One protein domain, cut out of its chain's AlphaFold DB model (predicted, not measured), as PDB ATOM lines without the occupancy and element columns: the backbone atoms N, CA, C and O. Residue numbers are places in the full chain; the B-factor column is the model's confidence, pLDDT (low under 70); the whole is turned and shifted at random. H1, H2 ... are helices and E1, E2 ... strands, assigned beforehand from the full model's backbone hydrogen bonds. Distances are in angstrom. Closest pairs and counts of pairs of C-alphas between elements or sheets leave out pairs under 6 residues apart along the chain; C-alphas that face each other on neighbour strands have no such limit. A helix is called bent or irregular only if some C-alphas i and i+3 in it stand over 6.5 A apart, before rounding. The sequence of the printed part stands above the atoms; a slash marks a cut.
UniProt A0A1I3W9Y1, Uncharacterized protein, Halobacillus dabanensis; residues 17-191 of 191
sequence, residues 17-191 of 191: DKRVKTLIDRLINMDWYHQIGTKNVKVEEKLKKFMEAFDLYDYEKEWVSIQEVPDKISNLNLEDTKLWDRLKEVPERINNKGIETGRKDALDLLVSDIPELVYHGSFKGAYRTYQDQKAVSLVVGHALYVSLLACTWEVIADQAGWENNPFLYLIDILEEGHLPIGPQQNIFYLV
ATOM      1  N   ASP A  17     279.462  47.118 192.305       95.19
ATOM      2  CA  ASP A  17     280.263  47.546 193.466       95.19
ATOM      3  C   ASP A  17     281.699  47.971 193.129       95.19
ATOM      4  O   ASP A  17     282.168  49.000 193.611       95.19
ATOM      5  N   LYS A  18     282.374  47.237 192.238       95.94
ATOM      6  CA  LYS A  18     283.720  47.601 191.781       95.94
ATOM      7  C   LYS A  18     283.728  48.899 190.966       95.94
ATOM      8  O   LYS A  18     284.604  49.724 191.186       95.94
ATOM      9  N   ARG A  19     282.772  49.081 190.046       96.25
ATOM     10  CA  ARG A  19     282.678  50.277 189.190       96.25
ATOM     11  C   ARG A  19     282.438  51.529 190.034       96.25
ATOM     12  O   ARG A  19     283.166  52.502 189.881       96.25
ATOM     13  N   VAL A  20     281.497  51.451 190.977       97.81
ATOM     14  CA  VAL A  20     281.180  52.552 191.903       97.81
ATOM     15  C   VAL A  20     282.399  52.917 192.750       97.81
ATOM     16  O   VAL A  20     282.776  54.081 192.798       97.81
ATOM     17  N   LYS A  21     283.075  51.933 193.359       97.44
ATOM     18  CA  LYS A  21     284.281  52.187 194.167       97.44
ATOM     19  C   LYS A  21     285.415  52.799 193.354       97.44
ATOM     20  O   LYS A  21     286.006  53.771 193.795       97.44
ATOM     21  N   THR A  22     285.671  52.290 192.150       97.75
ATOM     22  CA  THR A  22     286.675  52.881 191.256       97.75
ATOM     23  C   THR A  22     286.332  54.324 190.890       97.75
ATOM     24  O   THR A  22     287.229  55.158 190.830       97.75
ATOM     25  N   LEU A  23     285.055  54.646 190.666       98.38
ATOM     26  CA  LEU A  23     284.644  56.024 190.409       98.38
ATOM     27  C   LEU A  23     284.847  56.920 191.641       98.38
ATOM     28  O   LEU A  23     285.383  58.013 191.501       98.38
ATOM     29  N   ILE A  24     284.506  56.441 192.839       98.19
ATOM     30  CA  ILE A  24     284.777  57.151 194.099       98.19
ATOM     31  C   ILE A  24     286.279  57.406 194.272       98.19
ATOM     32  O   ILE A  24     286.680  58.531 194.563       98.19
ATOM     33  N   ASP A  25     287.115  56.396 194.031       97.88
ATOM     34  CA  ASP A  25     288.569  56.528 194.128       97.88
ATOM     35  C   ASP A  25     289.102  57.595 193.157       97.88
ATOM     36  O   ASP A  25     289.960  58.393 193.537       97.88
ATOM     37  N   ARG A  26     288.573  57.663 191.926       97.75
ATOM     38  CA  ARG A  26     288.920  58.725 190.963       97.75
ATOM     39  C   ARG A  26     288.562  60.111 191.499       97.75
ATOM     40  O   ARG A  26     289.399  61.004 191.467       97.75
ATOM     41  N   LEU A  27     287.352  60.277 192.036       97.75
ATOM     42  CA  LEU A  27     286.870  61.554 192.578       97.75
ATOM     43  C   LEU A  27     287.727  62.065 193.747       97.75
ATOM     44  O   LEU A  27     288.042  63.252 193.807       97.75
ATOM     45  N   ILE A  28     288.124  61.171 194.657       95.50
ATOM     46  CA  ILE A  28     288.943  61.513 195.832       95.50
ATOM     47  C   ILE A  28     290.355  61.948 195.421       95.50
ATOM     48  O   ILE A  28     290.927  62.851 196.032       95.50
ATOM     49  N   ASN A  29     290.924  61.308 194.397       95.94
ATOM     50  CA  ASN A  29     292.303  61.543 193.959       95.94
ATOM     51  C   ASN A  29     292.427  62.576 192.828       95.94
ATOM     52  O   ASN A  29     293.525  62.794 192.317       95.94
ATOM     53  N   MET A  30     291.321  63.204 192.431       95.25
ATOM     54  CA  MET A  30     291.292  64.166 191.337       95.25
ATOM     55  C   MET A  30     292.052  65.452 191.690       95.25
ATOM     56  O   MET A  30     291.815  66.065 192.735       95.25
ATOM     57  N   ASP A  31     292.931  65.902 190.788       95.50
ATOM     58  CA  ASP A  31     293.554  67.226 190.873       95.50
ATOM     59  C   ASP A  31     292.641  68.266 190.215       95.50
ATOM     60  O   ASP A  31     292.741  68.588 189.028       95.50
ATOM     61  N   TRP A  32     291.655  68.717 190.986       96.38
ATOM     62  CA  TRP A  32     290.578  69.578 190.513       96.38
ATOM     63  C   TRP A  32     291.103  70.877 189.883       96.38
ATOM     64  O   TRP A  32     291.793  71.659 190.539       96.38
ATOM     65  N   TYR A  33     290.678  71.143 188.643       94.88
ATOM     66  CA  TYR A  33     290.847  72.429 187.944       94.88
ATOM     67  C   TYR A  33     292.302  72.832 187.627       94.88
ATOM     68  O   TYR A  33     292.604  74.011 187.450       94.88
ATOM     69  N   HIS A  34     293.222  71.871 187.543       95.19
ATOM     70  CA  HIS A  34     294.645  72.158 187.331       95.19
ATOM     71  C   HIS A  34     295.018  72.610 185.900       95.19
ATOM     72  O   HIS A  34     296.137  73.082 185.702       95.19
ATOM     73  N   GLN A  35     294.114  72.489 184.914       94.19
ATOM     74  CA  GLN A  35     294.333  72.884 183.505       94.19
ATOM     75  C   GLN A  35     293.456  74.060 183.046       94.19
ATOM     76  O   GLN A  35     293.386  74.348 181.849       94.19
ATOM     77  N   ILE A  36     292.795  74.757 183.974       91.75
ATOM     78  CA  ILE A  36     291.933  75.898 183.645       91.75
ATOM     79  C   ILE A  36     292.707  76.978 182.878       91.75
ATOM     80  O   ILE A  36     293.796  77.399 183.272       91.75
ATOM     81  N   GLY A  37     292.113  77.452 181.784       86.94
ATOM     82  CA  GLY A  37     292.679  78.432 180.862       86.94
ATOM     83  C   GLY A  37     293.481  77.816 179.712       86.94
ATOM     84  O   GLY A  37     294.050  78.559 178.907       86.94
ATOM     85  N   THR A  38     293.538  76.487 179.604       91.19
ATOM     86  CA  THR A  38     294.228  75.789 178.511       91.19
ATOM     87  C   THR A  38     293.233  75.051 177.621       91.19
ATOM     88  O   THR A  38     292.237  74.514 178.091       91.19
ATOM     89  N   LYS A  39     293.491  75.019 176.309       93.00
ATOM     90  CA  LYS A  39     292.612  74.339 175.347       93.00
ATOM     91  C   LYS A  39     293.080  72.914 175.095       93.00
ATOM     92  O   LYS A  39     294.266  72.685 174.856       93.00
ATOM     93  N   ASN A  40     292.137  71.979 175.042       92.75
ATOM     94  CA  ASN A  40     292.413  70.578 174.747       92.75
ATOM     95  C   ASN A  40     291.301  69.964 173.884       92.75
ATOM     96  O   ASN A  40     290.167  69.807 174.323       92.75
ATOM     97  N   VAL A  41     291.634  69.552 172.660       92.00
ATOM     98  CA  VAL A  41     290.658  68.978 171.715       92.00
ATOM     99  C   VAL A  41     289.999  67.705 172.263       92.00
ATOM    100  O   VAL A  41     288.817  67.471 172.029       92.00
ATOM    101  N   LYS A  42     290.713  66.900 173.063       94.19
ATOM    102  CA  LYS A  42     290.149  65.673 173.655       94.19
ATOM    103  C   LYS A  42     289.035  65.972 174.663       94.19
ATOM    104  O   LYS A  42     288.108  65.177 174.806       94.19
ATOM    105  N   VAL A  43     289.097  67.123 175.332       95.56
ATOM    106  CA  VAL A  43     288.040  67.602 176.236       95.56
ATOM    107  C   VAL A  43     286.780  67.945 175.451       95.56
ATOM    108  O   VAL A  43     285.680  67.564 175.852       95.56
ATOM    109  N   GLU A  44     286.923  68.585 174.290       95.44
ATOM    110  CA  GLU A  44     285.784  68.900 173.423       95.44
ATOM    111  C   GLU A  44     285.076  67.646 172.905       95.44
ATOM    112  O   GLU A  44     283.848  67.634 172.782       95.44
ATOM    113  N   GLU A  45     285.834  66.592 172.595       96.00
ATOM    114  CA  GLU A  45     285.287  65.303 172.171       96.00
ATOM    115  C   GLU A  45     284.483  64.635 173.292       96.00
ATOM    116  O   GLU A  45     283.406  64.093 173.037       96.00
ATOM    117  N   LYS A  46     284.953  64.706 174.542       97.19
ATOM    118  CA  LYS A  46     284.206  64.199 175.705       97.19
ATOM    119  C   LYS A  46     282.935  64.996 175.947       97.19
ATOM    120  O   LYS A  46     281.871  64.403 176.114       97.19
ATOM    121  N   LEU A  47     283.015  66.325 175.882       96.50
ATOM    122  CA  LEU A  47     281.837  67.177 176.007       96.50
ATOM    123  C   LEU A  47     280.831  66.871 174.892       96.50
ATOM    124  O   LEU A  47     279.635  66.786 175.145       96.50
ATOM    125  N   LYS A  48     281.309  66.614 173.667       95.81
ATOM    126  CA  LYS A  48     280.460  66.172 172.556       95.81
ATOM    127  C   LYS A  48     279.714  64.880 172.887       95.81
ATOM    128  O   LYS A  48     278.510  64.833 172.679       95.81
ATOM    129  N   LYS A  49     280.386  63.873 173.448       96.94
ATOM    130  CA  LYS A  49     279.736  62.611 173.845       96.94
ATOM    131  C   LYS A  49     278.698  62.803 174.951       96.94
ATOM    132  O   LYS A  49     277.657  62.154 174.920       96.94
ATOM    133  N   PHE A  50     278.955  63.703 175.903       96.50
ATOM    134  CA  PHE A  50     277.954  64.096 176.896       96.50
ATOM    135  C   PHE A  50     276.724  64.723 176.226       96.50
ATOM    136  O   PHE A  50     275.602  64.300 176.490       96.50
ATOM    137  N   MET A  51     276.931  65.685 175.323       94.94
ATOM    138  CA  MET A  51     275.846  66.347 174.591       94.94
ATOM    139  C   MET A  51     275.039  65.362 173.737       94.94
ATOM    140  O   MET A  51     273.811  65.397 173.765       94.94
ATOM    141  N   GLU A  52     275.707  64.449 173.029       95.31
ATOM    142  CA  GLU A  52     275.065  63.391 172.236       95.31
ATOM    143  C   GLU A  52     274.194  62.479 173.111       95.31
ATOM    144  O   GLU A  52     273.079  62.147 172.724       95.31
ATOM    145  N   ALA A  53     274.642  62.135 174.323       94.31
ATOM    146  CA  ALA A  53     273.870  61.298 175.244       94.31
ATOM    147  C   ALA A  53     272.584  61.964 175.778       94.31
ATOM    148  O   ALA A  53     271.719  61.276 176.318       94.31
ATOM    149  N   PHE A  54     272.454  63.284 175.619       92.69
ATOM    150  CA  PHE A  54     271.271  64.067 175.983       92.69
ATOM    151  C   PHE A  54     270.544  64.671 174.768       92.69
ATOM    152  O   PHE A  54     269.674  65.527 174.940       92.69
ATOM    153  N   ASP A  55     270.872  64.223 173.552       93.50
ATOM    154  CA  ASP A  55     270.311  64.711 172.285       93.50
ATOM    155  C   ASP A  55     270.488  66.229 172.050       93.50
ATOM    156  O   ASP A  55     269.644  66.890 171.441       93.50
ATOM    157  N   LEU A  56     271.604  66.794 172.516       91.88
ATOM    158  CA  LEU A  56     271.936  68.224 172.418       91.88
ATOM    159  C   LEU A  56     272.784  68.532 171.175       91.88
ATOM    160  O   LEU A  56     273.848  69.141 171.256       91.88
ATOM    161  N   TYR A  57     272.335  68.075 170.007       89.81
ATOM    162  CA  TYR A  57     273.104  68.180 168.757       89.81
ATOM    163  C   TYR A  57     273.229  69.613 168.218       89.81
ATOM    164  O   TYR A  57     274.110  69.877 167.404       89.81
ATOM    165  N   ASP A  58     272.347  70.521 168.640       89.19
ATOM    166  CA  ASP A  58     272.331  71.931 168.234       89.19
ATOM    167  C   ASP A  58     273.136  72.847 169.166       89.19
ATOM    168  O   ASP A  58     273.102  74.065 168.996       89.19
ATOM    169  N   TYR A  59     273.838  72.276 170.149       91.31
ATOM    170  CA  TYR A  59     274.645  73.044 171.085       91.31
ATOM    171  C   TYR A  59     276.041  73.305 170.526       91.31
ATOM    172  O   TYR A  59     276.728  72.408 170.025       91.31
ATOM    173  N   GLU A  60     276.475  74.552 170.651       91.56
ATOM    174  CA  GLU A  60     277.823  74.988 170.320       91.56
ATOM    175  C   GLU A  60     278.753  74.851 171.532       91.56
ATOM    176  O   GLU A  60     278.325  74.739 172.684       91.56
ATOM    177  N   LYS A  61     280.059  74.849 171.254       93.12
ATOM    178  CA  LYS A  61     281.111  74.840 172.271       93.12
ATOM    179  C   LYS A  61     281.970  76.079 172.106       93.12
ATOM    180  O   LYS A  61     282.424  76.361 170.997       93.12
ATOM    181  N   GLU A  62     282.264  76.751 173.207       93.12
ATOM    182  CA  GLU A  62     283.122  77.933 173.225       93.12
ATOM    183  C   GLU A  62     284.167  77.793 174.332       93.12
ATOM    184  O   GLU A  62     283.836  77.532 175.486       93.12
ATOM    185  N   TRP A  63     285.444  77.968 173.994       94.50
ATOM    186  CA  TRP A  63     286.486  78.096 175.012       94.50
ATOM    187  C   TRP A  63     286.524  79.524 175.527       94.50
ATOM    188  O   TRP A  63     286.694  80.444 174.725       94.50
ATOM    189  N   VAL A  64     286.464  79.683 176.843       91.69
ATOM    190  CA  VAL A  64     286.529  80.986 177.509       91.69
ATOM    191  C   VAL A  64     287.776  81.073 178.376       91.69
ATOM    192  O   VAL A  64     288.279  80.074 178.890       91.69
ATOM    193  N   SER A  65     288.306  82.279 178.526       90.06
ATOM    194  CA  SER A  65     289.411  82.526 179.445       90.06
ATOM    195  C   SER A  65     288.940  82.453 180.898       90.06
ATOM    196  O   SER A  65     287.771  82.674 181.217       90.06
ATOM    197  N   ILE A  66     289.877  82.204 181.813       88.50
ATOM    198  CA  ILE A  66     289.600  82.188 183.254       88.50
ATOM    199  C   ILE A  66     288.999  83.517 183.749       88.50
ATOM    200  O   ILE A  66     288.189  83.515 184.674       88.50
ATOM    201  N   GLN A  67     289.356  84.644 183.119       87.88
ATOM    202  CA  GLN A  67     288.840  85.972 183.466       87.88
ATOM    203  C   GLN A  67     287.376  86.166 183.058       87.88
ATOM    204  O   GLN A  67     286.681  86.955 183.688       87.88
ATOM    205  N   GLU A  68     286.901  85.447 182.041       88.19
ATOM    206  CA  GLU A  68     285.515  85.528 181.564       88.19
ATOM    207  C   GLU A  68     284.564  84.648 182.387       88.19
ATOM    208  O   GLU A  68     283.352  84.855 182.367       88.19
ATOM    209  N   VAL A  69     285.092  83.681 183.147       86.75
ATOM    210  CA  VAL A  69     284.287  82.728 183.927       86.75
ATOM    211  C   VAL A  69     283.306  83.401 184.894       86.75
ATOM    212  O   VAL A  69     282.140  83.006 184.869       86.75
ATOM    213  N   PRO A  70     283.689  84.398 185.720       85.75
ATOM    214  CA  PRO A  70     282.748  85.041 186.641       85.75
ATOM    215  C   PRO A  70     281.556  85.690 185.927       85.75
ATOM    216  O   PRO A  70     280.416  85.575 186.388       85.75
ATOM    217  N   ASP A  71     281.804  86.316 184.773       87.12
ATOM    218  CA  ASP A  71     280.769  86.958 183.964       87.12
ATOM    219  C   ASP A  71     279.858  85.919 183.308       87.12
ATOM    220  O   ASP A  71     278.633  86.055 183.352       87.12
ATOM    221  N   LYS A  72     280.426  84.842 182.747       87.75
ATOM    222  CA  LYS A  72     279.638  83.740 182.177       87.75
ATOM    223  C   LYS A  72     278.770  83.085 183.255       87.75
ATOM    224  O   LYS A  72     277.566  82.969 183.054       87.75
ATOM    225  N   ILE A  73     279.345  82.756 184.419       85.75
ATOM    226  CA  ILE A  73     278.653  82.173 185.584       85.75
ATOM    227  C   ILE A  73     277.495  83.048 186.059       85.75
ATOM    228  O   ILE A  73     276.402  82.539 186.296       85.75
ATOM    229  N   SER A  74     277.709  84.360 186.169       82.62
ATOM    230  CA  SER A  74     276.683  85.291 186.658       82.62
ATOM    231  C   SER A  74     275.461  85.382 185.740       82.62
ATOM    232  O   SER A  74     274.396  85.794 186.193       82.62
ATOM    233  N   ASN A  75     275.611  84.992 184.472       83.06
ATOM    234  CA  ASN A  75     274.553  85.007 183.468       83.06
ATOM    235  C   ASN A  75     274.049  83.600 183.099       83.06
ATOM    236  O   ASN A  75     273.258  83.466 182.161       83.06
ATOM    237  N   LEU A  76     274.498  82.549 183.796       83.19
ATOM    238  CA  LEU A  76     273.977  81.203 183.582       83.19
ATOM    239  C   LEU A  76     272.536  81.123 184.071       83.19
ATOM    240  O   LEU A  76     272.246  81.343 185.245       83.19
ATOM    241  N   ASN A  77     271.651  80.729 183.165       81.75
ATOM    242  CA  ASN A  77     270.306  80.304 183.494       81.75
ATOM    243  C   ASN A  77     270.082  78.939 182.848       81.75
ATOM    244  O   ASN A  77     269.991  78.837 181.626       81.75
ATOM    245  N   LEU A  78     270.043  77.901 183.683       80.00
ATOM    246  CA  LEU A  78     269.805  76.533 183.241       80.00
ATOM    247  C   LEU A  78     268.322  76.276 182.972       80.00
ATOM    248  O   LEU A  78     268.018  75.479 182.092       80.00
ATOM    249  N   GLU A  79     267.412  76.934 183.694       81.81
ATOM    250  CA  GLU A  79     265.996  76.546 183.760       81.81
ATOM    251  C   GLU A  79     265.279  76.624 182.406       81.81
ATOM    252  O   GLU A  79     264.393  75.815 182.138       81.81
ATOM    253  N   ASP A  80     265.734  77.517 181.524       81.38
ATOM    254  CA  ASP A  80     265.176  77.728 180.183       81.38
ATOM    255  C   ASP A  80     265.934  76.962 179.074       81.38
ATOM    256  O   ASP A  80     265.799  77.267 177.886       81.38
ATOM    257  N   THR A  81     266.780  75.990 179.435       86.88
ATOM    258  CA  THR A  81     267.632  75.257 178.480       86.88
ATOM    259  C   THR A  81     267.104  73.855 178.188       86.88
ATOM    260  O   THR A  81     266.572  73.167 179.060       86.88
ATOM    261  N   LYS A  82     267.349  73.364 176.963       88.62
ATOM    262  CA  LYS A  82     267.026  71.973 176.592       88.62
ATOM    263  C   LYS A  82     267.767  70.965 177.465       88.62
ATOM    264  O   LYS A  82     267.239  69.887 177.719       88.62
ATOM    265  N   LEU A  83     268.979  71.299 177.926       90.00
ATOM    266  CA  LEU A  83     269.701  70.440 178.863       90.00
ATOM    267  C   LEU A  83     268.897  70.258 180.152       90.00
ATOM    268  O   LEU A  83     268.753  69.127 180.612       90.00
ATOM    269  N   TRP A  84     268.371  71.337 180.734       91.19
ATOM    270  CA  TRP A  84     267.634  71.248 181.992       91.19
ATOM    271  C   TRP A  84     266.369  70.406 181.874       91.19
ATOM    272  O   TRP A  84     266.104  69.584 182.752       91.19
ATOM    273  N   ASP A  85     265.655  70.513 180.754       90.12
ATOM    274  CA  ASP A  85     264.505  69.653 180.469       90.12
ATOM    275  C   ASP A  85     264.846  68.161 180.490       90.12
ATOM    276  O   ASP A  85     263.995  67.348 180.844       90.12
ATOM    277  N   ARG A  86     266.089  67.792 180.156       90.12
ATOM    278  CA  ARG A  86     266.567  66.410 180.257       90.12
ATOM    279  C   ARG A  86     267.131  66.073 181.633       90.12
ATOM    280  O   ARG A  86     266.885  64.977 182.130       90.12
ATOM    281  N   LEU A  87     267.895  66.982 182.240       91.62
ATOM    282  CA  LEU A  87     268.604  66.732 183.496       91.62
ATOM    283  C   LEU A  87     267.682  66.683 184.710       91.62
ATOM    284  O   LEU A  87     267.913  65.859 185.594       91.62
ATOM    285  N   LYS A  88     266.645  67.526 184.766       92.56
ATOM    286  CA  LYS A  88     265.784  67.662 185.954       92.56
ATOM    287  C   LYS A  88     265.111  66.350 186.372       92.56
ATOM    288  O   LYS A  88     264.880  66.127 187.554       92.56
ATOM    289  N   GLU A  89     264.860  65.461 185.413       94.25
ATOM    290  CA  GLU A  89     264.223  64.159 185.641       94.25
ATOM    291  C   GLU A  89     265.222  63.048 186.002       94.25
ATOM    292  O   GLU A  89     264.830  62.005 186.525       94.25
ATOM    293  N   VAL A  90     266.519  63.230 185.727       96.25
ATOM    294  CA  VAL A  90     267.539  62.187 185.936       96.25
ATOM    295  C   VAL A  90     267.602  61.711 187.393       96.25
ATOM    296  O   VAL A  90     267.551  60.492 187.589       96.25
ATOM    297  N   PRO A  91     267.670  62.589 188.418       96.94
ATOM    298  CA  PRO A  91     267.725  62.145 189.811       96.94
ATOM    299  C   PRO A  91     266.527  61.270 190.198       96.94
ATOM    300  O   PRO A  91     266.696  60.216 190.811       96.94
ATOM    301  N   GLU A  92     265.320  61.675 189.797       97.31
ATOM    302  CA  GLU A  92     264.096  60.928 190.088       97.31
ATOM    303  C   GLU A  92     264.091  59.571 189.377       97.31
ATOM    304  O   GLU A  92     263.787  58.547 189.989       97.31
ATOM    305  N   ARG A  93     264.504  59.529 188.106       97.75
ATOM    306  CA  ARG A  93     264.612  58.279 187.341       97.75
ATOM    307  C   ARG A  93     265.616  57.307 187.966       97.75
ATOM    308  O   ARG A  93     265.317  56.114 188.042       97.75
ATOM    309  N   ILE A  94     266.771  57.798 188.428       98.25
ATOM    310  CA  ILE A  94     267.766  56.985 189.148       98.25
ATOM    311  C   ILE A  94     267.154  56.448 190.442       98.25
ATOM    312  O   ILE A  94     267.228  55.248 190.708       98.25
ATOM    313  N   ASN A  95     266.511  57.317 191.224       97.88
ATOM    314  CA  ASN A  95     265.883  56.945 192.486       97.88
ATOM    315  C   ASN A  95     264.808  55.863 192.298       97.88
ATOM    316  O   ASN A  95     264.845  54.837 192.977       97.88
ATOM    317  N   ASN A  96     263.901  56.046 191.337       98.25
ATOM    318  CA  ASN A  96     262.838  55.086 191.038       98.25
ATOM    319  C   ASN A  96     263.420  53.736 190.605       98.25
ATOM    320  O   ASN A  96     263.026  52.697 191.135       98.25
ATOM    321  N   LYS A  97     264.441  53.737 189.734       98.12
ATOM    322  CA  LYS A  97     265.133  52.501 189.344       98.12
ATOM    323  C   LYS A  97     265.843  51.836 190.528       98.12
ATOM    324  O   LYS A  97     265.847  50.610 190.643       98.12
ATOM    325  N   GLY A  98     266.423  52.625 191.428       97.19
ATOM    326  CA  GLY A  98     267.016  52.136 192.669       97.19
ATOM    327  C   GLY A  98     265.996  51.461 193.582       97.19
ATOM    328  O   GLY A  98     266.280  50.392 194.115       97.19
ATOM    329  N   ILE A  99     264.796  52.025 193.725       97.56
ATOM    330  CA  ILE A  99     263.701  51.412 194.494       97.56
ATOM    331  C   ILE A  99     263.269  50.092 193.843       97.56
ATOM    332  O   ILE A  99     263.247  49.061 194.514       97.56
ATOM    333  N   GLU A 100     262.999  50.102 192.535       97.38
ATOM    334  CA  GLU A 100     262.572  48.919 191.770       97.38
ATOM    335  C   GLU A 100     263.564  47.751 191.866       97.38
ATOM    336  O   GLU A 100     263.167  46.587 191.887       97.38
ATOM    337  N   THR A 101     264.860  48.055 191.941       95.44
ATOM    338  CA  THR A 101     265.940  47.055 191.988       95.44
ATOM    339  C   THR A 101     266.405  46.715 193.405       95.44
ATOM    340  O   THR A 101     267.348  45.937 193.566       95.44
ATOM    341  N   GLY A 102     265.768  47.281 194.438       95.75
ATOM    342  CA  GLY A 102     266.127  47.054 195.842       95.75
ATOM    343  C   GLY A 102     267.480  47.656 196.247       95.75
ATOM    344  O   GLY A 102     268.166  47.110 197.107       95.75
ATOM    345  N   ARG A 103     267.892  48.755 195.607       96.06
ATOM    346  CA  ARG A 103     269.186  49.445 195.786       96.06
ATOM    347  C   ARG A 103     269.063  50.843 196.387       96.06
ATOM    348  O   ARG A 103     270.038  51.588 196.387       96.06
ATOM    349  N   LYS A 104     267.891  51.202 196.915       96.38
ATOM    350  CA  LYS A 104     267.643  52.512 197.534       96.38
ATOM    351  C   LYS A 104     268.664  52.848 198.627       96.38
ATOM    352  O   LYS A 104     269.253  53.918 198.565       96.38
ATOM    353  N   ASP A 105     268.962  51.910 199.525       96.25
ATOM    354  CA  ASP A 105     269.952  52.113 200.595       96.25
ATOM    355  C   ASP A 105     271.348  52.454 200.048       96.25
ATOM    356  O   ASP A 105     272.070  53.273 200.610       96.25
ATOM    357  N   ALA A 106     271.732  51.835 198.926       96.94
ATOM    358  CA  ALA A 106     273.011  52.093 198.275       96.94
ATOM    359  C   ALA A 106     273.048  53.489 197.632       96.94
ATOM    360  O   ALA A 106     274.084  54.149 197.667       96.94
ATOM    361  N   LEU A 107     271.924  53.949 197.069       97.81
ATOM    362  CA  LEU A 107     271.792  55.315 196.562       97.81
ATOM    363  C   LEU A 107     271.840  56.343 197.699       97.81
ATOM    364  O   LEU A 107     272.559  57.329 197.580       97.81
ATOM    365  N   ASP A 108     271.131  56.096 198.801       97.50
ATOM    366  CA  ASP A 108     271.093  57.000 199.960       97.50
ATOM    367  C   ASP A 108     272.464  57.182 200.593       97.50
ATOM    368  O   ASP A 108     272.847  58.300 200.940       97.50
ATOM    369  N   LEU A 109     273.232  56.094 200.672       97.06
ATOM    370  CA  LEU A 109     274.612  56.161 201.120       97.06
ATOM    371  C   LEU A 109     275.447  57.090 200.228       97.06
ATOM    372  O   LEU A 109     276.156  57.947 200.735       97.06
ATOM    373  N   LEU A 110     275.333  56.980 198.899       97.81
ATOM    374  CA  LEU A 110     276.079  57.855 197.986       97.81
ATOM    375  C   LEU A 110     275.631  59.318 198.067       97.81
ATOM    376  O   LEU A 110     276.470  60.210 197.970       97.81
ATOM    377  N   VAL A 111     274.334  59.575 198.253       96.50
ATOM    378  CA  VAL A 111     273.807  60.936 198.452       96.50
ATOM    379  C   VAL A 111     274.395  61.579 199.708       96.50
ATOM    380  O   VAL A 111     274.660  62.779 199.699       96.50
ATOM    381  N   SER A 112     274.635  60.788 200.754       96.00
ATOM    382  CA  SER A 112     275.301  61.239 201.976       96.00
ATOM    383  C   SER A 112     276.812  61.428 201.784       96.00
ATOM    384  O   SER A 112     277.352  62.477 202.128       96.00
ATOM    385  N   ASP A 113     277.494  60.436 201.208       96.94
ATOM    386  CA  ASP A 113     278.958  60.339 201.275       96.94
ATOM    387  C   ASP A 113     279.670  61.117 200.159       96.94
ATOM    388  O   ASP A 113     280.712  61.734 200.391       96.94
ATOM    389  N   ILE A 114     279.137  61.106 198.929       97.88
ATOM    390  CA  ILE A 114     279.808  61.738 197.779       97.88
ATOM    391  C   ILE A 114     280.050  63.234 198.007       97.88
ATOM    392  O   ILE A 114     281.158  63.689 197.706       97.88
ATOM    393  N   PRO A 115     279.092  64.012 198.554       97.31
ATOM    394  CA  PRO A 115     279.347  65.417 198.813       97.31
ATOM    395  C   PRO A 115     280.523  65.656 199.761       97.31
ATOM    396  O   PRO A 115     281.362  66.507 199.473       97.31
ATOM    397  N   GLU A 116     280.627  64.886 200.848       96.50
ATOM    398  CA  GLU A 116     281.728  65.005 201.812       96.50
ATOM    399  C   GLU A 116     283.083  64.703 201.158       96.50
ATOM    400  O   GLU A 116     284.044  65.462 201.318       96.50
ATOM    401  N   LEU A 117     283.142  63.637 200.355       97.06
ATOM    402  CA  LEU A 117     284.363  63.192 199.680       97.06
ATOM    403  C   LEU A 117     284.863  64.190 198.626       97.06
ATOM    404  O   LEU A 117     286.070  64.355 198.449       97.06
ATOM    405  N   VAL A 118     283.948  64.862 197.924       97.75
ATOM    406  CA  VAL A 118     284.278  65.754 196.800       97.75
ATOM    407  C   VAL A 118     284.479  67.204 197.248       97.75
ATOM    408  O   VAL A 118     285.294  67.925 196.658       97.75
ATOM    409  N   TYR A 119     283.767  67.655 198.285       97.50
ATOM    410  CA  TYR A 119     283.707  69.068 198.661       97.50
ATOM    411  C   TYR A 119     285.085  69.669 198.937       97.50
ATOM    412  O   TYR A 119     285.432  70.697 198.364       97.50
ATOM    413  N   HIS A 120     285.910  69.035 199.773       96.06
ATOM    414  CA  HIS A 120     287.191  69.627 200.165       96.06
ATOM    415  C   HIS A 120     288.176  69.766 198.997       96.06
ATOM    416  O   HIS A 120     288.838  70.802 198.879       96.06
ATOM    417  N   GLY A 121     288.272  68.746 198.138       96.62
ATOM    418  CA  GLY A 121     289.144  68.762 196.961       96.62
ATOM    419  C   GLY A 121     288.703  69.817 195.949       96.62
ATOM    420  O   GLY A 121     289.484  70.705 195.599       96.62
ATOM    421  N   SER A 122     287.426  69.774 195.564       97.12
ATOM    422  CA  SER A 122     286.843  70.723 194.613       97.12
ATOM    423  C   SER A 122     286.865  72.163 195.140       97.12
ATOM    424  O   SER A 122     287.262  73.065 194.406       97.12
ATOM    425  N   PHE A 123     286.546  72.403 196.415       97.19
ATOM    426  CA  PHE A 123     286.614  73.734 197.024       97.19
ATOM    427  C   PHE A 123     288.037  74.284 197.018       97.19
ATOM    428  O   PHE A 123     288.261  75.423 196.615       97.19
ATOM    429  N   LYS A 124     289.022  73.475 197.424       96.12
ATOM    430  CA  LYS A 124     290.429  73.887 197.426       96.12
ATOM    431  C   LYS A 124     290.920  74.220 196.017       96.12
ATOM    432  O   LYS A 124     291.617  75.221 195.855       96.12
ATOM    433  N   GLY A 125     290.571  73.405 195.020       95.81
ATOM    434  CA  GLY A 125     290.896  73.669 193.617       95.81
ATOM    435  C   GLY A 125     290.237  74.954 193.117       95.81
ATOM    436  O   GLY A 125     290.913  75.838 192.592       95.81
ATOM    437  N   ALA A 126     288.933  75.107 193.355       94.88
ATOM    438  CA  ALA A 126     288.169  76.268 192.914       94.88
ATOM    439  C   ALA A 126     288.674  77.559 193.572       94.88
ATOM    440  O   ALA A 126     288.908  78.536 192.875       94.88
ATOM    441  N   TYR A 127     288.924  77.554 194.883       94.44
ATOM    442  CA  TYR A 127     289.424  78.716 195.625       94.44
ATOM    443  C   TYR A 127     290.832  79.151 195.190       94.44
ATOM    444  O   TYR A 127     291.165  80.331 195.223       94.44
ATOM    445  N   ARG A 128     291.686  78.205 194.780       93.62
ATOM    446  CA  ARG A 128     293.015  78.519 194.224       93.62
ATOM    447  C   ARG A 128     292.934  79.110 192.821       93.62
ATOM    448  O   ARG A 128     293.789  79.910 192.458       93.62
ATOM    449  N   THR A 129     291.939  78.681 192.054       92.31
ATOM    450  CA  THR A 129     291.767  79.039 190.643       92.31
ATOM    451  C   THR A 129     291.030  80.367 190.490       92.31
ATOM    452  O   THR A 129     291.435  81.223 189.709       92.31
ATOM    453  N   TYR A 130     289.971  80.570 191.270       88.31
ATOM    454  CA  TYR A 130     289.071  81.709 191.164       88.31
ATOM    455  C   TYR A 130     289.131  82.565 192.430       88.31
ATOM    456  O   TYR A 130     289.042  82.062 193.546       88.31
ATOM    457  N   GLN A 131     289.233  83.881 192.248       80.06
ATOM    458  CA  GLN A 131     289.195  84.855 193.348       80.06
ATOM    459  C   GLN A 131     287.766  85.314 193.686       80.06
ATOM    460  O   GLN A 131     287.551  85.963 194.708       80.06
ATOM    461  N   ASP A 132     286.792  84.979 192.837       87.19
ATOM    462  CA  ASP A 132     285.387  85.341 193.005       87.19
ATOM    463  C   ASP A 132     284.604  84.252 193.755       87.19
ATOM    464  O   ASP A 132     284.588  83.081 193.368       87.19
ATOM    465  N   GLN A 133     283.911  84.643 194.826       88.88
ATOM    466  CA  GLN A 133     283.189  83.710 195.692       88.88
ATOM    467  C   GLN A 133     282.006  83.034 194.980       88.88
ATOM    468  O   GLN A 133     281.702  81.875 195.278       88.88
ATOM    469  N   LYS A 134     281.337  83.720 194.044       87.88
ATOM    470  CA  LYS A 134     280.211  83.133 193.303       87.88
ATOM    471  C   LYS A 134     280.704  82.057 192.341       87.88
ATOM    472  O   LYS A 134     280.113  80.979 192.302       87.88
ATOM    473  N   ALA A 135     281.806  82.315 191.640       89.12
ATOM    474  CA  ALA A 135     282.468  81.339 190.787       89.12
ATOM    475  C   ALA A 135     282.885  80.102 191.591       89.12
ATOM    476  O   ALA A 135     282.527  78.988 191.216       89.12
ATOM    477  N   VAL A 136     283.537  80.284 192.747       93.00
ATOM    478  CA  VAL A 136     283.898  79.164 193.636       93.00
ATOM    479  C   VAL A 136     282.662  78.351 194.028       93.00
ATOM    480  O   VAL A 136     282.667  77.130 193.893       93.00
ATOM    481  N   SER A 137     281.591  79.014 194.469       92.50
ATOM    482  CA  SER A 137     280.353  78.346 194.886       92.50
ATOM    483  C   SER A 137     279.716  77.535 193.755       92.50
ATOM    484  O   SER A 137     279.334  76.385 193.967       92.50
ATOM    485  N   LEU A 138     279.609  78.108 192.551       91.19
ATOM    486  CA  LEU A 138     279.002  77.423 191.409       91.19
ATOM    487  C   LEU A 138     279.852  76.238 190.957       91.19
ATOM    488  O   LEU A 138     279.317  75.153 190.747       91.19
ATOM    489  N   VAL A 139     281.166  76.421 190.843       92.69
ATOM    490  CA  VAL A 139     282.090  75.378 190.383       92.69
ATOM    491  C   VAL A 139     282.127  74.199 191.356       92.69
ATOM    492  O   VAL A 139     282.096  73.043 190.929       92.69
ATOM    493  N   VAL A 140     282.105  74.465 192.665       95.69
ATOM    494  CA  VAL A 140     281.959  73.411 193.678       95.69
ATOM    495  C   VAL A 140     280.605  72.720 193.540       95.69
ATOM    496  O   VAL A 140     280.565  71.497 193.454       95.69
ATOM    497  N   GLY A 141     279.504  73.471 193.444       94.81
ATOM    498  CA  GLY A 141     278.168  72.899 193.247       94.81
ATOM    499  C   GLY A 141     278.075  72.003 192.007       94.81
ATOM    500  O   GLY A 141     277.525  70.906 192.078       94.81
ATOM    501  N   HIS A 142     278.684  72.425 190.898       93.81
ATOM    502  CA  HIS A 142     278.792  71.647 189.667       93.81
ATOM    503  C   HIS A 142     279.543  70.326 189.891       93.81
ATOM    504  O   HIS A 142     279.027  69.267 189.535       93.81
ATOM    505  N   ALA A 143     280.716  70.359 190.535       96.69
ATOM    506  CA  ALA A 143     281.466  69.145 190.852       96.69
ATOM    507  C   ALA A 143     280.671  68.181 191.736       96.69
ATOM    508  O   ALA A 143     280.645  66.983 191.451       96.69
ATOM    509  N   LEU A 144     279.993  68.688 192.770       97.38
ATOM    510  CA  LEU A 144     279.145  67.873 193.645       97.38
ATOM    511  C   LEU A 144     278.009  67.213 192.856       97.38
ATOM    512  O   LEU A 144     277.801  66.006 192.967       97.38
ATOM    513  N   TYR A 145     277.307  67.991 192.031       95.50
ATOM    514  CA  TYR A 145     276.169  67.518 191.251       95.50
ATOM    515  C   TYR A 145     276.574  66.438 190.241       95.50
ATOM    516  O   TYR A 145     275.998  65.348 190.236       95.50
ATOM    517  N   VAL A 146     277.608  66.695 189.432       97.00
ATOM    518  CA  VAL A 146     278.107  65.733 188.436       97.00
ATOM    519  C   VAL A 146     278.625  64.463 189.110       97.00
ATOM    520  O   VAL A 146     278.294  63.364 188.668       97.00
ATOM    521  N   SER A 147     279.392  64.596 190.196       98.31
ATOM    522  CA  SER A 147     279.940  63.449 190.932       98.31
ATOM    523  C   SER A 147     278.840  62.568 191.514       98.31
ATOM    524  O   SER A 147     278.898  61.343 191.402       98.31
ATOM    525  N   LEU A 148     277.812  63.185 192.101       98.19
ATOM    526  CA  LEU A 148     276.688  62.460 192.678       98.19
ATOM    527  C   LEU A 148     275.899  61.707 191.604       98.19
ATOM    528  O   LEU A 148     275.615  60.517 191.773       98.19
ATOM    529  N   LEU A 149     275.574  62.364 190.488       98.12
ATOM    530  CA  LEU A 149     274.853  61.722 189.390       98.12
ATOM    531  C   LEU A 149     275.665  60.602 188.748       98.12
ATOM    532  O   LEU A 149     275.125  59.523 188.516       98.12
ATOM    533  N   ALA A 150     276.965  60.809 188.537       98.44
ATOM    534  CA  ALA A 150     277.837  59.773 188.003       98.44
ATOM    535  C   ALA A 150     277.847  58.535 188.917       98.44
ATOM    536  O   ALA A 150     277.600  57.427 188.443       98.44
ATOM    537  N   CYS A 151     278.060  58.710 190.224       98.44
ATOM    538  CA  CYS A 151     278.116  57.598 191.175       98.44
ATOM    539  C   CYS A 151     276.777  56.872 191.329       98.44
ATOM    540  O   CYS A 151     276.739  55.642 191.323       98.44
ATOM    541  N   THR A 152     275.675  57.610 191.453       98.19
ATOM    542  CA  THR A 152     274.342  57.012 191.635       98.19
ATOM    543  C   THR A 152     273.852  56.297 190.376       98.19
ATOM    544  O   THR A 152     273.241  55.233 190.483       98.19
ATOM    545  N   TRP A 153     274.198  56.791 189.184       98.50
ATOM    546  CA  TRP A 153     273.941  56.089 187.926       98.50
ATOM    547  C   TRP A 153     274.692  54.751 187.857       98.50
ATOM    548  O   TRP A 153     274.107  53.731 187.490       98.50
ATOM    549  N   GLU A 154     275.966  54.705 188.268       98.12
ATOM    550  CA  GLU A 154     276.758  53.464 188.263       98.12
ATOM    551  C   GLU A 154     276.127  52.344 189.113       98.12
ATOM    552  O   GLU A 154     276.249  51.167 188.766       98.12
ATOM    553  N   VAL A 155     275.393  52.675 190.183       97.88
ATOM    554  CA  VAL A 155     274.684  51.686 191.025       97.88
ATOM    555  C   VAL A 155     273.631  50.899 190.240       97.88
ATOM    556  O   VAL A 155     273.365  49.736 190.552       97.88
ATOM    557  N   ILE A 156     273.032  51.508 189.217       97.62
ATOM    558  CA  ILE A 156     271.962  50.916 188.404       97.62
ATOM    559  C   ILE A 156     272.393  50.612 186.965       97.62
ATOM    560  O   ILE A 156     271.582  50.144 186.175       97.62
ATOM    561  N   ALA A 157     273.668  50.803 186.621       97.38
ATOM    562  CA  ALA A 157     274.172  50.657 185.255       97.38
ATOM    563  C   ALA A 157     274.195  49.215 184.700       97.38
ATOM    564  O   ALA A 157     274.592  48.994 183.563       97.38
ATOM    565  N   ASP A 158     273.820  48.202 185.481       96.25
ATOM    566  CA  ASP A 158     273.584  46.831 184.996       96.25
ATOM    567  C   ASP A 158     272.129  46.608 184.547       96.25
ATOM    568  O   ASP A 158     271.777  45.516 184.109       96.25
ATOM    569  N   GLN A 159     271.270  47.618 184.692       97.00
ATOM    570  CA  GLN A 159     269.873  47.567 184.281       97.00
ATOM    571  C   GLN A 159     269.721  47.992 182.820       97.00
ATOM    572  O   GLN A 159     270.414  48.894 182.351       97.00
ATOM    573  N   ALA A 160     268.762  47.378 182.124       95.62
ATOM    574  CA  ALA A 160     268.474  47.694 180.730       95.62
ATOM    575  C   ALA A 160     268.148  49.187 180.547       95.62
ATOM    576  O   ALA A 160     267.252  49.715 181.215       95.62
ATOM    577  N   GLY A 161     268.864  49.854 179.641       94.31
ATOM    578  CA  GLY A 161     268.728  51.287 179.360       94.31
ATOM    579  C   GLY A 161     269.536  52.210 180.282       94.31
ATOM    580  O   GLY A 161     269.382  53.428 180.185       94.31
ATOM    581  N   TRP A 162     270.375  51.661 181.165       96.62
ATOM    582  CA  TRP A 162     271.232  52.403 182.102       96.62
ATOM    583  C   TRP A 162     272.726  52.108 181.921       96.62
ATOM    584  O   TRP A 162     273.558  52.635 182.656       96.62
ATOM    585  N   GLU A 163     273.090  51.292 180.936       95.75
ATOM    586  CA  GLU A 163     274.441  50.759 180.748       95.75
ATOM    587  C   GLU A 163     275.481  51.852 180.501       95.75
ATOM    588  O   GLU A 163     276.624  51.757 180.963       95.75
ATOM    589  N   ASN A 164     275.060  52.908 179.806       95.06
ATOM    590  CA  ASN A 164     275.894  54.038 179.436       95.06
ATOM    591  C   ASN A 164     275.624  55.213 180.373       95.06
ATOM    592  O   ASN A 164     274.589  55.868 180.273       95.06
ATOM    593  N   ASN A 165     276.572  55.482 181.265       97.75
ATOM    594  CA  ASN A 165     276.520  56.620 182.168       97.75
ATOM    595  C   ASN A 165     277.066  57.879 181.472       97.75
ATOM    596  O   ASN A 165     278.279  57.972 181.257       97.75
ATOM    597  N   PRO A 166     276.213  58.860 181.125       97.00
ATOM    598  CA  PRO A 166     276.653  60.037 180.383       97.00
ATOM    599  C   PRO A 166     277.560  60.949 181.217       97.00
ATOM    600  O   PRO A 166     278.416  61.639 180.667       97.00
ATOM    601  N   PHE A 167     277.429  60.931 182.545       98.00
ATOM    602  CA  PHE A 167     278.199  61.803 183.432       98.00
ATOM    603  C   PHE A 167     279.671  61.406 183.522       98.00
ATOM    604  O   PHE A 167     280.494  62.249 183.872       98.00
ATOM    605  N   LEU A 168     280.035  60.176 183.137       98.25
ATOM    606  CA  LEU A 168     281.442  59.774 183.060       98.25
ATOM    607  C   LEU A 168     282.237  60.660 182.101       98.25
ATOM    608  O   LEU A 168     283.387  60.963 182.389       98.25
ATOM    609  N   TYR A 169     281.623  61.159 181.025       98.06
ATOM    610  CA  TYR A 169     282.297  62.092 180.123       98.06
ATOM    611  C   TYR A 169     282.633  63.423 180.799       98.06
ATOM    612  O   TYR A 169     283.683  63.987 180.519       98.06
ATOM    613  N   LEU A 170     281.782  63.915 181.706       97.56
ATOM    614  CA  LEU A 170     282.080  65.120 182.486       97.56
ATOM    615  C   LEU A 170     283.134  64.844 183.561       97.56
ATOM    616  O   LEU A 170     284.022  65.668 183.758       97.56
ATOM    617  N   ILE A 171     283.090  63.673 184.206       98.25
ATOM    618  CA  ILE A 171     284.150  63.237 185.127       98.25
ATOM    619  C   ILE A 171     285.498  63.177 184.409       98.25
ATOM    620  O   ILE A 171     286.481  63.689 184.932       98.25
ATOM    621  N   ASP A 172     285.545  62.635 183.193       98.06
ATOM    622  CA  ASP A 172     286.770  62.557 182.394       98.06
ATOM    623  C   ASP A 172     287.317  63.942 181.993       98.06
ATOM    624  O   ASP A 172     288.504  64.060 181.692       98.06
ATOM    625  N   ILE A 173     286.469  64.975 181.919       97.75
ATOM    626  CA  ILE A 173     286.891  66.367 181.677       97.75
ATOM    627  C   ILE A 173     287.468  66.972 182.961       97.75
ATOM    628  O   ILE A 173     288.544  67.569 182.928       97.75
ATOM    629  N   LEU A 174     286.770  66.785 184.084       97.25
ATOM    630  CA  LEU A 174     287.192  67.274 185.399       97.25
ATOM    631  C   LEU A 174     288.513  66.628 185.842       97.25
ATOM    632  O   LEU A 174     289.380  67.309 186.383       97.25
ATOM    633  N   GLU A 175     288.701  65.339 185.549       96.56
ATOM    634  CA  GLU A 175     289.935  64.598 185.832       96.56
ATOM    635  C   GLU A 175     291.121  65.091 184.992       96.56
ATOM    636  O   GLU A 175     292.252  65.114 185.473       96.56
ATOM    637  N   GLU A 176     290.869  65.566 183.769       96.38
ATOM    638  CA  GLU A 176     291.873  66.277 182.968       96.38
ATOM    639  C   GLU A 176     292.103  67.721 183.439       96.38
ATOM    640  O   GLU A 176     292.917  68.423 182.853       96.38
ATOM    641  N   GLY A 177     291.433  68.170 184.503       95.81
ATOM    642  CA  GLY A 177     291.647  69.482 185.112       95.81
ATOM    643  C   GLY A 177     290.917  70.634 184.433       95.81
ATOM    644  O   GLY A 177     291.202  71.784 184.766       95.81
ATOM    645  N   HIS A 178     290.002  70.346 183.509       95.88
ATOM    646  CA  HIS A 178     289.205  71.344 182.795       95.88
ATOM    647  C   HIS A 178     287.800  71.458 183.384       95.88
ATOM    648  O   HIS A 178     287.343  70.583 184.126       95.88
ATOM    649  N   LEU A 179     287.088  72.528 183.035       94.31
ATOM    650  CA  LEU A 179     285.743  72.778 183.547       94.31
ATOM    651  C   LEU A 179     284.752  73.038 182.404       94.31
ATOM    652  O   LEU A 179     284.860  74.060 181.726       94.31
ATOM    653  N   PRO A 180     283.750  72.165 182.212       93.56
ATOM    654  CA  PRO A 180     282.585  72.502 181.414       93.56
ATOM    655  C   PRO A 180     281.640  73.381 182.241       93.56
ATOM    656  O   PRO A 180     281.311  73.056 183.381       93.56
ATOM    657  N   ILE A 181     281.201  74.498 181.667       88.62
ATOM    658  CA  ILE A 181     280.268  75.445 182.280       88.62
ATOM    659  C   ILE A 181     279.051  75.618 181.373       88.62
ATOM    660  O   ILE A 181     279.167  75.770 180.157       88.62
ATOM    661  N   GLY A 182     277.878  75.677 181.996       81.44
ATOM    662  CA  GLY A 182     276.627  76.038 181.353       81.44
ATOM    663  C   GLY A 182     275.670  74.858 181.204       81.44
ATOM    664  O   GLY A 182     275.731  73.924 182.008       81.44
ATOM    665  N   PRO A 183     274.768  74.908 180.215       82.06
ATOM    666  CA  PRO A 183     274.765  75.842 179.098       82.06
ATOM    667  C   PRO A 183     274.198  77.223 179.441       82.06
ATOM    668  O   PRO A 183     273.416  77.388 180.375       82.06
ATOM    669  N   GLN A 184     274.581  78.210 178.633       83.19
ATOM    670  CA  GLN A 184     273.874  79.482 178.500       83.19
ATOM    671  C   GLN A 184     273.268  79.519 177.099       83.19
ATOM    672  O   GLN A 184     274.002  79.461 176.114       83.19
ATOM    673  N   GLN A 185     271.938  79.591 177.002       82.44
ATOM    674  CA  GLN A 185     271.232  79.355 175.735       82.44
ATOM    675  C   GLN A 185     271.630  77.981 175.155       82.44
ATOM    676  O   GLN A 185     271.430  76.966 175.817       82.44
ATOM    677  N   ASN A 186     272.228  77.953 173.962       87.44
ATOM    678  CA  ASN A 186     272.702  76.741 173.292       87.44
ATOM    679  C   ASN A 186     274.237  76.611 173.304       87.44
ATOM    680  O   ASN A 186     274.790  75.900 172.473       87.44
ATOM    681  N   ILE A 187     274.947  77.294 174.206       90.44
ATOM    682  CA  ILE A 187     276.415  77.247 174.264       90.44
ATOM    683  C   ILE A 187     276.860  76.571 175.557       90.44
ATOM    684  O   ILE A 187     276.486  76.999 176.651       90.44
ATOM    685  N   PHE A 188     277.693  75.538 175.429       92.56
ATOM    686  CA  PHE A 188     278.536  75.063 176.524       92.56
ATOM    687  C   PHE A 188     279.889  75.759 176.472       92.56
ATOM    688  O   PHE A 188     280.562  75.773 175.439       92.56
ATOM    689  N   TYR A 189     280.319  76.278 177.614       92.69
ATOM    690  CA  TYR A 189     281.641  76.857 177.759       92.69
ATOM    691  C   TYR A 189     282.625  75.814 178.285       92.69
ATOM    692  O   TYR A 189     282.280  74.994 179.135       92.69
ATOM    693  N   LEU A 190     283.857  75.858 177.794       94.38
ATOM    694  CA  LEU A 190     284.991  75.109 178.326       94.38
ATOM    695  C   LEU A 190     286.038  76.092 178.837       94.38
ATOM    696  O   LEU A 190     286.314  77.100 178.181       94.38
ATOM    697  N   VAL A 191     286.615  75.781 179.994       91.25
ATOM    698  CA  VAL A 191     287.677  76.569 180.627       91.25
ATOM    699  C   VAL A 191     288.906  75.710 180.851       91.25
ATOM    700  O   VAL A 191     288.757  74.548 181.299       91.25
TER     701      VAL A 191
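What this domain is: This is residues 17 to 191 of the 191 residues of an uncharacterized protein of Halobacillus dabanensis (UniProt A0A1I3W9Y1). A small sheet of three strands, E1, E3 and E2, with H2 across one face, is joined to a larger helical body whose core is the long helix H7. H1 and H5 lie on either side of the later part of H7, the bent helix H6 covers it along much of its length, and H8 packs between H7 and H2. The printed part has 175 residues, with eight named helices and three named strands in the order H1, H2, E1, H3, H4, H5, H6, H7, H8, E2, E3; the sheet's order is E1, E3, E2 and it is mixed. The class is mostly helix. The whole is compact, with a radius of gyration of the C-alphas of 15.7 A, and spans 47 by 34 by 27 A.

Where its parts are: The strands are E1, residues 60 to 63, 10.3 A long from first to last C-alpha; E3, residues 187 to 190, 9.7 A; and E2, residues 180 to 184, 11.5 A. C-alpha 190 of E3 is at (284.991, 75.109, 178.326). H2 is residues 41 to 53, 18.8 A, and H8 is residues 167 to 175, 12.3 A. H7 is residues 133 to 156, 35.4 A, from C-alpha 133 at (283.189, 83.710, 195.692) to C-alpha 156 at (271.962, 50.916, 188.404). H6, residues 104 to 129, was assigned as one helix by its hydrogen bonds but is bent, with C-alphas 117 and 120 at 7.0 A. Its arms are H6a, residues 104 to 117, 20.0 A, and H6b, residues 120 to 129, 14.1 A, at a steep tilt of 41 degrees; H6a is itself irregular, with C-alphas 112 and 115 at 6.6 A. H1 is residues 17 to 28, 16.6 A, and begins at C-alpha 17, (280.263, 47.546, 193.466). H3 is residues 69 to 74, 8.5 A; H4 is residues 82 to 87, 8.8 A; H5 is residues 90 to 100, 15.3 A.

How they stand to each other: E1 and E3 are parallel, with N 188 and O 60 at 2.9 A. E3 and E2 are antiparallel, a hairpin, with N 181 and O 189 at 2.8 A. H2 is on the sheet at a height of 9.1 A, over E3 and slantwise to the strands, at 38 degrees to E3 on the local plane. H3, H4 and H7 only graze the sheet. H2 touches H8, closest at the C-alphas of Lys 46 and Tyr 169, 5.3 A. H8 touches the hub H7 at a steep tilt of 47 degrees, closest at the C-alphas of Ala 150 and Phe 167, 5.0 A. H1, H5, H6a and H7 form an up and down bundle, helices each running against the one before. In it H7 touches H1, closest at the C-alphas of Val 20 and Glu 154, 5.8 A; H5, at Ile 94 and Trp 153, 6.4 A; and H6a, at Pro 115 and Leu 144, 5.7 A. H6b and H7 are a helical hairpin, with the C-alphas of Ala 126 and Val 136 closest, 5.2 A. H3 is about perpendicular to H7, at 85 degrees, and touches it with the C-alphas of Pro 70 and Ala 135 closest, 5.6 A. H4 touches no helix, and H4 and H5 meet only through their link. H1 and H5 are apart. Every O i to N i+4 pair is within hydrogen-bond range in H1, H2, H3, H4, H5, H6b and H8, against 8 of 10 in H6a and 19 of 20 in H7.

The domain as a whole: The C-alphas of Gln 67 and Gly 102 are the two farthest apart, 46.7 A. The printed part has no cut and ends at the chain's last residue, 191. The link from H1 to H2, residues 29 to 40, is long. The mean pLDDT of the printed part is 93.8, and no printed residue is under 70.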